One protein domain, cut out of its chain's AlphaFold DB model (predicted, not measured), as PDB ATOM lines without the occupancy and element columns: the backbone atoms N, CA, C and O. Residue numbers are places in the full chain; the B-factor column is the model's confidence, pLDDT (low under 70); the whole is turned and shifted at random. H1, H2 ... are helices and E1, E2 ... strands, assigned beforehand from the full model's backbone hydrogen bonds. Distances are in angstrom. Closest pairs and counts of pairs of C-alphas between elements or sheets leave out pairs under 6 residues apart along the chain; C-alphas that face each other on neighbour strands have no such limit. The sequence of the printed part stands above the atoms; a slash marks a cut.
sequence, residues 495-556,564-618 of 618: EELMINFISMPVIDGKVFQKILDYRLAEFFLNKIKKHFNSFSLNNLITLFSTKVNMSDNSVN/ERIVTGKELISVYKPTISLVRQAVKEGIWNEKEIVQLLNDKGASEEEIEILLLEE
ATOM      1  N   GLU A 495     157.877 190.020 129.074       82.44
ATOM      2  CA  GLU A 495     157.656 189.253 127.842       82.44
ATOM      3  C   GLU A 495     156.686 188.083 128.072       82.44
ATOM      4  O   GLU A 495     155.908 187.730 127.187       82.44
ATOM      5  N   GLU A 496     156.637 187.534 129.290       79.94
ATOM      6  CA  GLU A 496     155.706 186.471 129.685       79.94
ATOM      7  C   GLU A 496     154.231 186.862 129.519       79.94
ATOM      8  O   GLU A 496     153.372 185.993 129.341       79.94
ATOM      9  N   LEU A 497     153.922 188.165 129.520       79.25
ATOM     10  CA  LEU A 497     152.570 188.655 129.271       79.25
ATOM     11  C   LEU A 497     152.063 188.241 127.882       79.25
ATOM     12  O   LEU A 497     150.868 188.005 127.733       79.25
ATOM     13  N   MET A 498     152.946 188.085 126.887       80.31
ATOM     14  CA  MET A 498     152.566 187.649 125.537       80.31
ATOM     15  C   MET A 498     151.883 186.287 125.553       80.31
ATOM     16  O   MET A 498     150.853 186.102 124.909       80.31
ATOM     17  N   ILE A 499     152.458 185.348 126.306       77.69
ATOM     18  CA  ILE A 499     151.997 183.959 126.395       77.69
ATOM     19  C   ILE A 499     150.736 183.881 127.250       77.69
ATOM     20  O   ILE A 499     149.781 183.189 126.891       77.69
ATOM     21  N   ASN A 500     150.702 184.643 128.345       77.12
ATOM     22  CA  ASN A 500     149.516 184.739 129.183       77.12
ATOM     23  C   ASN A 500     148.333 185.293 128.387       77.12
ATOM     24  O   ASN A 500     147.275 184.673 128.395       77.12
ATOM     25  N   PHE A 501     148.533 186.397 127.658       79.56
ATOM     26  CA  PHE A 501     147.487 187.111 126.927       79.56
ATOM     27  C   PHE A 501     146.802 186.241 125.867       79.56
ATOM     28  O   PHE A 501     145.576 186.186 125.809       79.56
ATOM     29  N   ILE A 502     147.557 185.496 125.058       77.56
ATOM     30  CA  ILE A 502     146.954 184.655 124.010       77.56
ATOM     31  C   ILE A 502     146.196 183.441 124.516       77.56
ATOM     32  O   ILE A 502     145.260 182.972 123.859       77.56
ATOM     33  N   SER A 503     146.599 182.952 125.681       74.94
ATOM     34  CA  SER A 503     145.959 181.840 126.363       74.94
ATOM     35  C   SER A 503     144.705 182.280 127.118       74.94
ATOM     36  O   SER A 503     143.944 181.422 127.572       74.94
ATOM     37  N   MET A 504     144.457 183.591 127.234       77.31
ATOM     38  CA  MET A 504     143.306 184.115 127.962       77.31
ATOM     39  C   MET A 504     141.981 183.736 127.288       77.31
ATOM     40  O   MET A 504     141.870 183.772 126.055       77.31
ATOM     41  N   PRO A 505     140.945 183.428 128.088       73.38
ATOM     42  CA  PRO A 505     139.605 183.196 127.574       73.38
ATOM     43  C   PRO A 505     138.985 184.503 127.069       73.38
ATOM     44  O   PRO A 505     139.196 185.571 127.652       73.38
ATOM     45  N   VAL A 506     138.177 184.408 126.017       71.69
ATOM     46  CA  VAL A 506     137.335 185.486 125.476       71.69
ATOM     47  C   VAL A 506     135.925 184.962 125.225       71.69
ATOM     48  O   VAL A 506     135.681 183.757 125.309       71.69
ATOM     49  N   ILE A 507     134.996 185.865 124.903       66.12
ATOM     50  CA  ILE A 507     133.656 185.484 124.449       66.12
ATOM     51  C   ILE A 507     133.832 184.629 123.182       66.12
ATOM     52  O   ILE A 507     134.391 185.089 122.181       66.12
ATOM     53  N   ASP A 508     133.423 183.363 123.276       62.91
ATOM     54  CA  ASP A 508     133.562 182.331 122.243       62.91
ATOM     55  C   ASP A 508     135.004 181.895 121.916       62.91
ATOM     56  O   ASP A 508     135.378 181.762 120.751       62.91
ATOM     57  N   GLY A 509     135.833 181.631 122.935       72.00
ATOM     58  CA  GLY A 509     137.085 180.880 122.767       72.00
ATOM     59  C   GLY A 509     138.270 181.456 123.538       72.00
ATOM     60  O   GLY A 509     138.145 181.858 124.693       72.00
ATOM     61  N   LYS A 510     139.442 181.472 122.900       78.56
ATOM     62  CA  LYS A 510     140.672 182.097 123.420       78.56
ATOM     63  C   LYS A 510     141.077 183.274 122.538       78.56
ATOM     64  O   LYS A 510     140.719 183.296 121.362       78.56
ATOM     65  N   VAL A 511     141.865 184.213 123.064       81.81
ATOM     66  CA  VAL A 511     142.414 185.332 122.269       81.81
ATOM     67  C   VAL A 511     143.105 184.813 121.005       81.81
ATOM     68  O   VAL A 511     142.861 185.334 119.918       81.81
ATOM     69  N   PHE A 512     143.889 183.733 121.110       81.06
ATOM     70  CA  PHE A 512     144.543 183.137 119.943       81.06
ATOM     71  C   PHE A 512     143.560 182.670 118.857       81.06
ATOM     72  O   PHE A 512     143.835 182.850 117.674       81.06
ATOM     73  N   GLN A 513     142.383 182.156 119.233       80.12
ATOM     74  CA  GLN A 513     141.343 181.800 118.264       80.12
ATOM     75  C   GLN A 513     140.917 183.029 117.451       80.12
ATOM     76  O   GLN A 513     140.890 182.970 116.228       80.12
ATOM     77  N   LYS A 514     140.683 184.170 118.110       83.25
ATOM     78  CA  LYS A 514     140.323 185.426 117.429       83.25
ATOM     79  C   LYS A 514     141.449 185.944 116.528       83.25
ATOM     80  O   LYS A 514     141.175 186.485 115.461       83.25
ATOM     81  N   ILE A 515     142.713 185.743 116.914       82.56
ATOM     82  CA  ILE A 515     143.879 186.067 116.073       82.56
ATOM     83  C   ILE A 515     143.859 185.245 114.777       82.56
ATOM     84  O   ILE A 515     144.101 185.801 113.700       82.56
ATOM     85  N   LEU A 516     143.552 183.946 114.861       77.56
ATOM     86  CA  LEU A 516     143.402 183.086 113.685       77.56
ATOM     87  C   LEU A 516     142.203 183.511 112.832       77.56
ATOM     88  O   LEU A 516     142.364 183.740 111.633       77.56
ATOM     89  N   ASP A 517     141.035 183.695 113.452       77.94
ATOM     90  CA  ASP A 517     139.792 184.070 112.767       77.94
ATOM     91  C   ASP A 517     139.950 185.392 111.989       77.94
ATOM     92  O   ASP A 517     139.474 185.525 110.858       77.94
ATOM     93  N   TYR A 518     140.684 186.362 112.549       81.69
ATOM     94  CA  TYR A 518     140.969 187.650 111.907       81.69
ATOM     95  C   TYR A 518     142.194 187.657 110.981       81.69
ATOM     96  O   TYR A 518     142.520 188.702 110.399       81.69
ATOM     97  N   ARG A 519     142.842 186.503 110.781       80.88
ATOM     98  CA  ARG A 519     144.048 186.343 109.951       80.88
ATOM     99  C   ARG A 519     145.190 187.270 110.388       80.88
ATOM    100  O   ARG A 519     145.851 187.885 109.558       80.88
ATOM    101  N   LEU A 520     145.386 187.400 111.698       80.94
ATOM    102  CA  LEU A 520     146.481 188.160 112.318       80.94
ATOM    103  C   LEU A 520     147.639 187.249 112.775       80.94
ATOM    104  O   LEU A 520     148.603 187.720 113.376       80.94
ATOM    105  N   ALA A 521     147.552 185.946 112.483       78.44
ATOM    106  CA  ALA A 521     148.481 184.919 112.946       78.44
ATOM    107  C   ALA A 521     149.936 185.202 112.558       78.44
ATOM    108  O   ALA A 521     150.815 185.137 113.407       78.44
ATOM    109  N   GLU A 522     150.198 185.560 111.301       80.69
ATOM    110  CA  GLU A 522     151.561 185.776 110.808       80.69
ATOM    111  C   GLU A 522     152.275 186.915 111.546       80.69
ATOM    112  O   GLU A 522     153.394 186.746 112.036       80.69
ATOM    113  N   PHE A 523     151.605 188.062 111.687       80.19
ATOM    114  CA  PHE A 523     152.115 189.205 112.445       80.19
ATOM    115  C   PHE A 523     152.437 188.811 113.892       80.19
ATOM    116  O   PHE A 523     153.524 189.087 114.407       80.19
ATOM    117  N   PHE A 524     151.500 188.108 114.524       80.88
ATOM    118  CA  PHE A 524     151.592 187.693 115.911       80.88
ATOM    119  C   PHE A 524     152.726 186.676 116.156       80.88
ATOM    120  O   PHE A 524     153.553 186.852 117.053       80.88
ATOM    121  N   LEU A 525     152.819 185.640 115.322       84.12
ATOM    122  CA  LEU A 525     153.827 184.581 115.426       84.12
ATOM    123  C   LEU A 525     155.245 185.100 115.151       84.12
ATOM    124  O   LEU A 525     156.198 184.672 115.808       84.12
ATOM    125  N   ASN A 526     155.395 186.063 114.236       84.44
ATOM    126  CA  ASN A 526     156.670 186.742 113.997       84.44
ATOM    127  C   ASN A 526     157.121 187.577 115.202       84.44
ATOM    128  O   ASN A 526     158.316 187.626 115.499       84.44
ATOM    129  N   LYS A 527     156.186 188.220 115.916       84.81
ATOM    130  CA  LYS A 527     156.495 188.950 117.153       84.81
ATOM    131  C   LYS A 527     156.942 188.010 118.268       84.81
ATOM    132  O   LYS A 527     157.993 188.261 118.845       84.81
ATOM    133  N   ILE A 528     156.247 186.892 118.501       84.00
ATOM    134  CA  ILE A 528     156.689 185.882 119.485       84.00
ATOM    135  C   ILE A 528     158.097 185.371 119.178       84.00
ATOM    136  O   ILE A 528     158.916 185.301 120.094       84.00
ATOM    137  N   LYS A 529     158.402 185.048 117.912       86.12
ATOM    138  CA  LYS A 529     159.708 184.486 117.527       86.12
ATOM    139  C   LYS A 529     160.884 185.331 118.033       86.12
ATOM    140  O   LYS A 529     161.905 184.779 118.433       86.12
ATOM    141  N   LYS A 530     160.738 186.664 118.061       87.12
ATOM    142  CA  LYS A 530     161.778 187.597 118.532       87.12
ATOM    143  C   LYS A 530     162.150 187.410 120.008       87.12
ATOM    144  O   LYS A 530     163.293 187.680 120.361       87.12
ATOM    145  N   HIS A 531     161.226 186.914 120.832       87.00
ATOM    146  CA  HIS A 531     161.388 186.758 122.284       87.00
ATOM    147  C   HIS A 531     161.571 185.293 122.725       87.00
ATOM    148  O   HIS A 531     161.583 184.984 123.909       87.00
ATOM    149  N   PHE A 532     161.756 184.347 121.799       86.25
ATOM    150  CA  PHE A 532     161.939 182.929 122.145       86.25
ATOM    151  C   PHE A 532     163.057 182.669 123.158       86.25
ATOM    152  O   PHE A 532     162.885 181.895 124.098       86.25
ATOM    153  N   ASN A 533     164.191 183.346 122.991       84.50
ATOM    154  CA  ASN A 533     165.356 183.136 123.845       84.50
ATOM    155  C   ASN A 533     165.160 183.648 125.270       84.50
ATOM    156  O   ASN A 533     165.868 183.199 126.172       84.50
ATOM    157  N   SER A 534     164.231 184.570 125.493       85.06
ATOM    158  CA  SER A 534     163.980 185.118 126.818       85.06
ATOM    159  C   SER A 534     162.904 184.354 127.586       85.06
ATOM    160  O   SER A 534     162.899 184.379 128.815       85.06
ATOM    161  N   PHE A 535     162.070 183.570 126.902       87.00
ATOM    162  CA  PHE A 535     161.117 182.691 127.568       87.00
ATOM    163  C   PHE A 535     161.806 181.569 128.361       87.00
ATOM    164  O   PHE A 535     162.833 181.001 127.963       87.00
ATOM    165  N   SER A 536     161.222 181.248 129.518       86.94
ATOM    166  CA  SER A 536     161.563 180.053 130.292       86.94
ATOM    167  C   SER A 536     161.046 178.791 129.597       86.94
ATOM    168  O   SER A 536     160.136 178.861 128.769       86.94
ATOM    169  N   LEU A 537     161.583 177.626 129.972       86.31
ATOM    170  CA  LEU A 537     161.095 176.343 129.467       86.31
ATOM    171  C   LEU A 537     159.582 176.183 129.700       86.31
ATOM    172  O   LEU A 537     158.847 175.906 128.762       86.31
ATOM    173  N   ASN A 538     159.089 176.479 130.907       84.62
ATOM    174  CA  ASN A 538     157.659 176.382 131.236       84.62
ATOM    175  C   ASN A 538     156.773 177.287 130.365       84.62
ATOM    176  O   ASN A 538     155.660 176.910 129.994       84.62
ATOM    177  N   ASN A 539     157.267 178.478 130.025       84.69
ATOM    178  CA  ASN A 539     156.563 179.414 129.153       84.69
ATOM    179  C   ASN A 539     156.480 178.872 127.721       84.69
ATOM    180  O   ASN A 539     155.411 178.909 127.113       84.69
ATOM    181  N   LEU A 540     157.587 178.329 127.207       84.25
ATOM    182  CA  LEU A 540     157.633 177.688 125.893       84.25
ATOM    183  C   LEU A 540     156.729 176.454 125.844       84.25
ATOM    184  O   LEU A 540     155.942 176.333 124.914       84.25
ATOM    185  N   ILE A 541     156.755 175.604 126.876       82.31
ATOM    186  CA  ILE A 541     155.851 174.453 127.003       82.31
ATOM    187  C   ILE A 541     154.396 174.921 126.952       82.31
ATOM    188  O   ILE A 541     153.632 174.422 126.135       82.31
ATOM    189  N   THR A 542     154.022 175.929 127.750       79.56
ATOM    190  CA  THR A 542     152.651 176.475 127.785       79.56
ATOM    191  C   THR A 542     152.216 177.014 126.421       79.56
ATOM    192  O   THR A 542     151.098 176.760 125.961       79.56
ATOM    193  N   LEU A 543     153.099 177.759 125.753       79.69
ATOM    194  CA  LEU A 543     152.859 178.283 124.413       79.69
ATOM    195  C   LEU A 543     152.647 177.142 123.408       79.69
ATOM    196  O   LEU A 543     151.710 177.182 122.611       79.69
ATOM    197  N   PHE A 544     153.503 176.125 123.459       79.00
ATOM    198  CA  PHE A 544     153.531 175.029 122.497       79.00
ATOM    199  C   PHE A 544     152.386 174.037 122.716       79.00
ATOM    200  O   PHE A 544     151.815 173.542 121.748       79.00
ATOM    201  N   SER A 545     151.953 173.854 123.962       74.69
ATOM    202  CA  SER A 545     150.787 173.048 124.322       74.69
ATOM    203  C   SER A 545     149.450 173.770 124.111       74.69
ATOM    204  O   SER A 545     148.387 173.181 124.317       74.69
ATOM    205  N   THR A 546     149.451 175.060 123.755       74.50
ATOM    206  CA  THR A 546     148.206 175.810 123.549       74.50
ATOM    207  C   THR A 546     147.534 175.385 122.245       74.50
ATOM    208  O   THR A 546     147.990 175.707 121.147       74.50
ATOM    209  N   LYS A 547     146.404 174.685 122.391       73.06
ATOM    210  CA  LYS A 547     145.546 174.227 121.293       73.06
ATOM    211  C   LYS A 547     144.355 175.153 121.054       73.06
ATOM    212  O   LYS A 547     143.778 175.690 122.008       73.06
ATOM    213  N   VAL A 548     143.968 175.284 119.787       68.88
ATOM    214  CA  VAL A 548     142.791 176.037 119.319       68.88
ATOM    215  C   VAL A 548     142.013 175.259 118.266       68.88
ATOM    216  O   VAL A 548     142.577 174.410 117.580       68.88
ATOM    217  N   ASN A 549     140.715 175.538 118.150       68.75
ATOM    218  CA  ASN A 549     139.833 174.853 117.211       68.75
ATOM    219  C   ASN A 549     140.110 175.349 115.786       68.75
ATOM    220  O   ASN A 549     140.162 176.556 115.540       68.75
ATOM    221  N   MET A 550     140.229 174.440 114.817       59.31
ATOM    222  CA  MET A 550     140.222 174.858 113.417       59.31
ATOM    223  C   MET A 550     138.845 175.425 113.044       59.31
ATOM    224  O   MET A 550     137.808 174.855 113.386       59.31
ATOM    225  N   SER A 551     138.833 176.561 112.346       53.06
ATOM    226  CA  SER A 551     137.610 177.136 111.780       53.06
ATOM    227  C   SER A 551     137.051 176.226 110.678       53.06
ATOM    228  O   SER A 551     137.821 175.724 109.859       53.06
ATOM    229  N   ASP A 552     135.724 176.088 110.604       44.44
ATOM    230  CA  ASP A 552     134.992 175.127 109.750       44.44
ATOM    231  C   ASP A 552     135.256 175.251 108.224       44.44
ATOM    232  O   ASP A 552     134.830 174.403 107.445       44.44
ATOM    233  N   ASN A 553     136.007 176.260 107.766       39.41
ATOM    234  CA  ASN A 553     136.240 176.539 106.342       39.41
ATOM    235  C   ASN A 553     137.474 175.864 105.715       39.41
ATOM    236  O   ASN A 553     137.695 176.032 104.518       39.41
ATOM    237  N   SER A 554     138.291 175.121 106.470       36.69
ATOM    238  CA  SER A 554     139.509 174.481 105.929       36.69
ATOM    239  C   SER A 554     139.463 172.956 105.887       36.69
ATOM    240  O   SER A 554     140.442 172.317 105.501       36.69
ATOM    241  N   VAL A 555     138.339 172.354 106.264       35.16
ATOM    242  CA  VAL A 555     138.200 170.903 106.350       35.16
ATOM    243  C   VAL A 555     137.628 170.377 105.031       35.16
ATOM    244  O   VAL A 555     136.457 170.037 104.904       35.16
ATOM    245  N   ASN A 556     138.486 170.322 104.011       28.28
ATOM    246  CA  ASN A 556     138.233 169.513 102.823       28.28
ATOM    247  C   ASN A 556     138.509 168.048 103.216       28.28
ATOM    248  O   ASN A 556     139.595 167.521 102.978       28.28
ATOM    249  N   GLU A 564     129.850 155.928 107.966       30.92
ATOM    250  CA  GLU A 564     128.518 156.505 107.877       30.92
ATOM    251  C   GLU A 564     127.590 155.830 108.900       30.92
ATOM    252  O   GLU A 564     127.396 154.617 108.883       30.92
ATOM    253  N   ARG A 565     126.938 156.669 109.711       32.38
ATOM    254  CA  ARG A 565     125.738 156.394 110.522       32.38
ATOM    255  C   ARG A 565     125.932 155.571 111.799       32.38
ATOM    256  O   ARG A 565     125.805 154.353 111.810       32.38
ATOM    257  N   ILE A 566     125.912 156.286 112.923       32.34
ATOM    258  CA  ILE A 566     125.068 155.886 114.056       32.34
ATOM    259  C   ILE A 566     124.112 157.046 114.344       32.34
ATOM    260  O   ILE A 566     124.385 157.945 115.130       32.34
ATOM    261  N   VAL A 567     122.975 157.033 113.647       35.91
ATOM    262  CA  VAL A 567     121.799 157.811 114.039       35.91
ATOM    263  C   VAL A 567     121.143 157.039 115.179       35.91
ATOM    264  O   VAL A 567     120.429 156.069 114.943       35.91
ATOM    265  N   THR A 568     121.386 157.460 116.416       31.89
ATOM    266  CA  THR A 568     120.495 157.141 117.536       31.89
ATOM    267  C   THR A 568     120.026 158.459 118.134       31.89
ATOM    268  O   THR A 568     120.804 159.388 118.332       31.89
ATOM    269  N   GLY A 569     118.707 158.600 118.234       35.41
ATOM    270  CA  GLY A 569     118.055 159.882 118.447       35.41
ATOM    271  C   GLY A 569     118.417 160.553 119.773       35.41
ATOM    272  O   GLY A 569     118.540 159.894 120.799       35.41
ATOM    273  N   LYS A 570     118.428 161.890 119.709       34.22
ATOM    274  CA  LYS A 570     118.324 162.891 120.789       34.22
ATOM    275  C   LYS A 570     119.576 163.504 121.416       34.22
ATOM    276  O   LYS A 570     119.398 164.472 122.146       34.22
ATOM    277  N   GLU A 571     120.789 163.150 121.014       31.38
ATOM    278  CA  GLU A 571     121.962 163.987 121.312       31.38
ATOM    279  C   GLU A 571     122.797 164.192 120.046       31.38
ATOM    280  O   GLU A 571     123.353 163.253 119.481       31.38
ATOM    281  N   LEU A 572     122.859 165.439 119.568       32.16
ATOM    282  CA  LEU A 572     123.906 165.870 118.646       32.16
ATOM    283  C   LEU A 572     125.221 165.769 119.424       32.16
ATOM    284  O   LEU A 572     125.578 166.695 120.150       32.16
ATOM    285  N   ILE A 573     125.924 164.640 119.305       33.00
ATOM    286  CA  ILE A 573     127.330 164.559 119.701       33.00
ATOM    287  C   ILE A 573     128.023 165.665 118.909       33.00
ATOM    288  O   ILE A 573     128.059 165.612 117.677       33.00
ATOM    289  N   SER A 574     128.492 166.705 119.603       33.88
ATOM    290  CA  SER A 574     129.272 167.770 118.986       33.88
ATOM    291  C   SER A 574     130.447 167.103 118.284       33.88
ATOM    292  O   SER A 574     131.317 166.529 118.940       33.88
ATOM    293  N   VAL A 575     130.416 167.117 116.953       41.09
ATOM    294  CA  VAL A 575     131.494 166.616 116.105       41.09
ATOM    295  C   VAL A 575     132.788 167.223 116.634       41.09
ATOM    296  O   VAL A 575     132.887 168.445 116.757       41.09
ATOM    297  N   TYR A 576     133.722 166.357 117.029       46.28
ATOM    298  CA  TYR A 576     135.054 166.720 117.501       46.28
ATOM    299  C   TYR A 576     135.624 167.781 116.551       46.28
ATOM    300  O   TYR A 576     135.879 167.486 115.382       46.28
ATOM    301  N   LYS A 577     135.760 169.032 117.008       52.56
ATOM    302  CA  LYS A 577     136.436 170.056 116.209       52.56
ATOM    303  C   LYS A 577     137.928 169.730 116.254       52.56
ATOM    304  O   LYS A 577     138.465 169.654 117.360       52.56
ATOM    305  N   PRO A 578     138.597 169.498 115.111       57.66
ATOM    306  CA  PRO A 578     140.030 169.243 115.122       57.66
ATOM    307  C   PRO A 578     140.741 170.456 115.727       57.66
ATOM    308  O   PRO A 578     140.448 171.603 115.371       57.66
ATOM    309  N   THR A 579     141.644 170.206 116.670       61.41
ATOM    310  CA  THR A 579     142.450 171.254 117.298       61.41
ATOM    311  C   THR A 579     143.846 171.269 116.704       61.41
ATOM    312  O   THR A 579     144.408 170.207 116.469       61.41
ATOM    313  N   ILE A 580     144.428 172.450 116.519       66.62
ATOM    314  CA  ILE A 580     145.833 172.604 116.128       66.62
ATOM    315  C   ILE A 580     146.603 173.339 117.219       66.62
ATOM    316  O   ILE A 580     146.090 174.290 117.823       66.62
ATOM    317  N   SER A 581     147.829 172.888 117.491       72.25
ATOM    318  CA  SER A 581     148.753 173.615 118.358       72.25
ATOM    319  C   SER A 581     149.317 174.841 117.637       72.25
ATOM    320  O   SER A 581     149.515 174.853 116.418       72.25
ATOM    321  N   LEU A 582     149.601 175.897 118.398       72.62
ATOM    322  CA  LEU A 582     150.136 177.152 117.866       72.62
ATOM    323  C   LEU A 582     151.460 176.950 117.105       72.62
ATOM    324  O   LEU A 582     151.667 177.548 116.048       72.62
ATOM    325  N   VAL A 583     152.319 176.052 117.599       74.50
ATOM    326  CA  VAL A 583     153.584 175.672 116.949       74.50
ATOM    327  C   VAL A 583     153.343 175.039 115.595       74.50
ATOM    328  O   VAL A 583     153.993 175.414 114.623       74.50
ATOM    329  N   ARG A 584     152.394 174.103 115.503       74.25
ATOM    330  CA  ARG A 584     152.115 173.420 114.242       74.25
ATOM    331  C   ARG A 584     151.532 174.364 113.209       74.25
ATOM    332  O   ARG A 584     151.952 174.303 112.058       74.25
ATOM    333  N   GLN A 585     150.672 175.295 113.615       74.50
ATOM    334  CA  GLN A 585     150.217 176.350 112.712       74.50
ATOM    335  C   GLN A 585     151.398 177.208 112.222       74.50
ATOM    336  O   GLN A 585     151.521 177.449 111.027       74.50
ATOM    337  N   ALA A 586     152.314 177.612 113.104       76.56
ATOM    338  CA  ALA A 586     153.462 178.437 112.727       76.56
ATOM    339  C   ALA A 586     154.488 177.719 111.830       76.56
ATOM    340  O   ALA A 586     155.053 178.339 110.929       76.56
ATOM    341  N   VAL A 587     154.720 176.423 112.060       78.25
ATOM    342  CA  VAL A 587     155.591 175.584 111.222       78.25
ATOM    343  C   VAL A 587     154.934 175.309 109.867       78.25
ATOM    344  O   VAL A 587     155.591 175.436 108.837       78.25
ATOM    345  N   LYS A 588     153.628 175.000 109.838       74.62
ATOM    346  CA  LYS A 588     152.864 174.758 108.600       74.62
ATOM    347  C   LYS A 588     152.827 175.984 107.687       74.62
ATOM    348  O   LYS A 588     152.952 175.842 106.476       74.62
ATOM    349  N   GLU A 589     152.686 177.172 108.268       73.06
ATOM    350  CA  GLU A 589     152.731 178.451 107.545       73.06
ATOM    351  C   GLU A 589     154.175 178.890 107.205       73.06
ATOM    352  O   GLU A 589     154.382 179.951 106.627       73.06
ATOM    353  N   GLY A 590     155.196 178.097 107.564       75.62
ATOM    354  CA  GLY A 590     156.603 178.371 107.247       75.62
ATOM    355  C   GLY A 590     157.227 179.535 108.026       75.62
ATOM    356  O   GLY A 590     158.310 180.001 107.675       75.62
ATOM    357  N   ILE A 591     156.569 180.011 109.085       82.31
ATOM    358  CA  ILE A 591     157.020 181.149 109.899       82.31
ATOM    359  C   ILE A 591     158.137 180.700 110.852       82.31
ATOM    360  O   ILE A 591     159.140 181.397 111.055       82.31
ATOM    361  N   TRP A 592     157.977 179.516 111.450       87.12
ATOM    362  CA  TRP A 592     158.962 178.919 112.351       87.12
ATOM    363  C   TRP A 592     159.578 177.662 111.743       87.12
ATOM    364  O   TRP A 592     158.907 176.889 111.066       87.12
ATOM    365  N   ASN A 593     160.866 177.447 112.009       86.56
ATOM    366  CA  ASN A 593     161.581 176.258 111.568       86.56
ATOM    367  C   ASN A 593     161.579 175.222 112.695       86.56
ATOM    368  O   ASN A 593     162.058 175.497 113.793       86.56
ATOM    369  N   GLU A 594     161.073 174.025 112.412       84.50
ATOM    370  CA  GLU A 594     160.990 172.926 113.379       84.50
ATOM    371  C   GLU A 594     162.350 172.600 114.013       84.50
ATOM    372  O   GLU A 594     162.432 172.420 115.225       84.50
ATOM    373  N   LYS A 595     163.443 172.639 113.238       85.69
ATOM    374  CA  LYS A 595     164.797 172.397 113.765       85.69
ATOM    375  C   LYS A 595     165.240 173.475 114.755       85.69
ATOM    376  O   LYS A 595     165.875 173.149 115.752       85.69
ATOM    377  N   GLU A 596     164.893 174.738 114.498       86.00
ATOM    378  CA  GLU A 596     165.198 175.857 115.403       86.00
ATOM    379  C   GLU A 596     164.428 175.718 116.724       86.00
ATOM    380  O   GLU A 596     164.977 175.999 117.784       86.00
ATOM    381  N   ILE A 597     163.176 175.251 116.671       84.94
ATOM    382  CA  ILE A 597     162.341 175.033 117.861       84.94
ATOM    383  C   ILE A 597     162.877 173.876 118.705       84.94
ATOM    384  O   ILE A 597     162.999 174.018 119.920       84.94
ATOM    385  N   VAL A 598     163.217 172.747 118.075       86.38
ATOM    386  CA  VAL A 598     163.812 171.593 118.770       86.38
ATOM    387  C   VAL A 598     165.112 172.003 119.456       86.38
ATOM    388  O   VAL A 598     165.319 171.690 120.626       86.38
ATOM    389  N   GLN A 599     165.967 172.753 118.757       88.38
ATOM    390  CA  GLN A 599     167.206 173.254 119.338       88.38
ATOM    391  C   GLN A 599     166.947 174.211 120.510       88.38
ATOM    392  O   GLN A 599     167.548 174.037 121.562       88.38
ATOM    393  N   LEU A 600     166.001 175.147 120.377       89.56
ATOM    394  CA  LEU A 600     165.603 176.045 121.464       89.56
ATOM    395  C   LEU A 600     165.135 175.276 122.710       89.56
ATOM    396  O   LEU A 600     165.516 175.632 123.822       89.56
ATOM    397  N   LEU A 601     164.302 174.244 122.545       86.94
ATOM    398  CA  LEU A 601     163.797 173.440 123.662       86.94
ATOM    399  C   LEU A 601     164.918 172.643 124.341       86.94
ATOM    400  O   LEU A 601     165.008 172.661 125.568       86.94
ATOM    401  N   ASN A 602     165.805 172.029 123.555       89.12
ATOM    402  CA  ASN A 602     166.990 171.337 124.066       89.12
ATOM    403  C   ASN A 602     167.914 172.285 124.844       89.12
ATOM    404  O   ASN A 602     168.304 171.982 125.971       89.12
ATOM    405  N   ASP A 603     168.203 173.467 124.292       90.56
ATOM    406  CA  ASP A 603     169.036 174.492 124.935       90.56
ATOM    407  C   ASP A 603     168.412 175.001 126.250       90.56
ATOM    408  O   ASP A 603     169.113 175.475 127.147       90.56
ATOM    409  N   LYS A 604     167.085 174.892 126.385       90.12
ATOM    410  CA  LYS A 604     166.312 175.253 127.583       90.12
ATOM    411  C   LYS A 604     166.103 174.088 128.556       90.12
ATOM    412  O   LYS A 604     165.539 174.317 129.625       90.12
ATOM    413  N   GLY A 605     166.590 172.891 128.226       88.00
ATOM    414  CA  GLY A 605     166.571 171.714 129.093       88.00
ATOM    415  C   GLY A 605     165.319 170.841 128.993       88.00
ATOM    416  O   GLY A 605     165.059 170.097 129.936       88.00
ATOM    417  N   ALA A 606     164.548 170.931 127.905       86.88
ATOM    418  CA  ALA A 606     163.461 169.988 127.637       86.88
ATOM    419  C   ALA A 606     164.020 168.579 127.371       86.88
ATOM    420  O   ALA A 606     165.070 168.441 126.739       86.88
ATOM    421  N   SER A 607     163.321 167.537 127.820       86.88
ATOM    422  CA  SER A 607     163.672 166.158 127.466       86.88
ATOM    423  C   SER A 607     163.278 165.830 126.019       86.88
ATOM    424  O   SER A 607     162.379 166.454 125.451       86.88
ATOM    425  N   GLU A 608     163.916 164.819 125.416       83.06
ATOM    426  CA  GLU A 608     163.523 164.347 124.077       83.06
ATOM    427  C   GLU A 608     162.049 163.911 124.041       83.06
ATOM    428  O   GLU A 608     161.354 164.237 123.085       83.06
ATOM    429  N   GLU A 609     161.550 163.280 125.110       81.31
ATOM    430  CA  GLU A 609     160.142 162.883 125.257       81.31
ATOM    431  C   GLU A 609     159.195 164.097 125.317       81.31
ATOM    432  O   GLU A 609     158.135 164.086 124.693       81.31
ATOM    433  N   GLU A 610     159.561 165.169 126.030       79.06
ATOM    434  CA  GLU A 610     158.768 166.408 126.086       79.06
ATOM    435  C   GLU A 610     158.704 167.096 124.719       79.06
ATOM    436  O   GLU A 610     157.645 167.579 124.312       79.06
ATOM    437  N   ILE A 611     159.825 167.123 123.995       79.88
ATOM    438  CA  ILE A 611     159.895 167.670 122.637       79.88
ATOM    439  C   ILE A 611     159.045 166.831 121.687       79.88
ATOM    440  O   ILE A 611     158.294 167.398 120.890       79.88
ATOM    441  N   GLU A 612     159.134 165.503 121.790       74.94
ATOM    442  CA  GLU A 612     158.306 164.591 121.012       74.94
ATOM    443  C   GLU A 612     156.833 164.884 121.268       74.94
ATOM    444  O   GLU A 612     156.123 165.155 120.318       74.94
ATOM    445  N   ILE A 613     156.375 164.951 122.521       75.00
ATOM    446  CA  ILE A 613     154.964 165.213 122.857       75.00
ATOM    447  C   ILE A 613     154.484 166.580 122.346       75.00
ATOM    448  O   ILE A 613     153.369 166.696 121.843       75.00
ATOM    449  N   LEU A 614     155.300 167.631 122.463       72.50
ATOM    450  CA  LEU A 614     154.916 168.984 122.037       72.50
ATOM    451  C   LEU A 614     154.835 169.138 120.515       72.50
ATOM    452  O   LEU A 614     154.153 170.041 120.018       72.50
ATOM    453  N   LEU A 615     155.539 168.279 119.778       70.00
ATOM    454  CA  LEU A 615     155.556 168.277 118.322       70.00
ATOM    455  C   LEU A 615     154.686 167.143 117.734       70.00
ATOM    456  O   LEU A 615     154.156 167.309 116.638       70.00
ATOM    457  N   LEU A 616     154.459 166.028 118.427       59.88
ATOM    458  CA  LEU A 616     153.651 164.884 117.987       59.88
ATOM    459  C   LEU A 616     152.161 165.134 118.215       59.88
ATOM    460  O   LEU A 616     151.582 164.652 119.182       59.88
ATOM    461  N   GLU A 617     151.519 165.826 117.281       53.88
ATOM    462  CA  GLU A 617     150.070 165.730 117.086       53.88
ATOM    463  C   GLU A 617     149.786 165.740 115.579       53.88
ATOM    464  O   GLU A 617     149.995 166.763 114.918       53.88
ATOM    465  N   GLU A 618     149.376 164.580 115.048       44.31
ATOM    466  CA  GLU A 618     148.674 164.442 113.760       44.31
ATOM    467  C   GLU A 618     147.169 164.659 113.942       44.31
ATOM    468  O   GLU A 618     146.595 164.070 114.892       44.31
TER     469      GLU A 618
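This is residues 495 to 556 and 564 to 618 of the 618 residues of an uncharacterized protein of Verrucomicrobia bacterium CG1_02_43_26 (UniProt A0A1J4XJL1). A short ribbon of two antiparallel strands, E1 and E2, sits near the middle of a body of seven short helices: H1, H2 and H3 are on one side, H4 and H5 are beside the ribbon in the middle, and the hairpin of H6 and H7 is on the other side. From the ribbon's far end a long loop leads away, and residues 564 to 575 stick out and make much of the length. The printed part has 117 residues in the order H1 H2 H3 H4 E1 E2 H5 H6 H7, and its class is mostly helix. It is elongated, spanning 53 by 30 by 24 A, and only just loose, close to compact, with a radius of gyration of the C-alphas of 16.2 A.

Start at C-alpha 547, (145.546, 174.227, 121.293), where E1 begins and runs 7.0 A to 549; E2 is residues 579 to 581, 6.8 A long. Then find C-alpha 496 at (155.706, 186.471, 129.685), where H1, residues 496 to 503, begins. H2 is residues 511 to 517, H3 residues 521 to 530 with 14.7 A, and H4 residues 537 to 544. After E2 come H5, residues 582 to 588, H6, residues 594 to 603 with 14.2 A, and H7, residues 608 to 615, ending at C-alpha 615, (155.556, 168.277, 118.322).

Look first between E1 and E2, antiparallel at 144 degrees: N 548 and O 580 are 3.1 A apart and N 580 and O 548 2.9 A, both within hydrogen-bond range. H2 and E1 have 3 pairs of C-alphas within 8 A, the closest being those of Gln 513 in H2 and Val 548 in E1, 6.0 A apart. H4 touches H5 at a steep tilt of 64 degrees, closest at the C-alphas of Phe 544 and Val 583, 5.6 A. H4 also touches H1 at a shallow tilt of 29 degrees, the same way, closest at Ile 499 and Leu 543, C-alphas 6.1 A apart. H1 and H2 touch only at the corner, closest at C-alphas 502 and 511, 4.9 A. H3 is close to but not clearly touching H5, with C-alphas 525 and 586 closest at 6.7 A. H6 and H7, a helical hairpin, only just touch, with 3 pairs of C-alphas within 8 A, the closest 598 and 611 at 6.8 A. Every O i to N i+4 pair is within hydrogen-bond range in H1, H2, H4, H5, H6 and H7, and 5 of 6 are in H3.

The C-alphas of Gly 569 and Asp 603 are the two farthest apart, 53.4 A. Residues 557 to 563 are not printed, and C-alphas 556 and 564 are 17.0 A apart across this cut, which lies in the link from E1 to E2. Of the links printed whole, none is long. Without residues 564 to 575, which stand free, the body spans 37 by 29 by 22 A. The mean pLDDT of the printed part is 71.6; residues 507 to 508, 548 to 556, 564 to 580 and 616 to 618 are under 70.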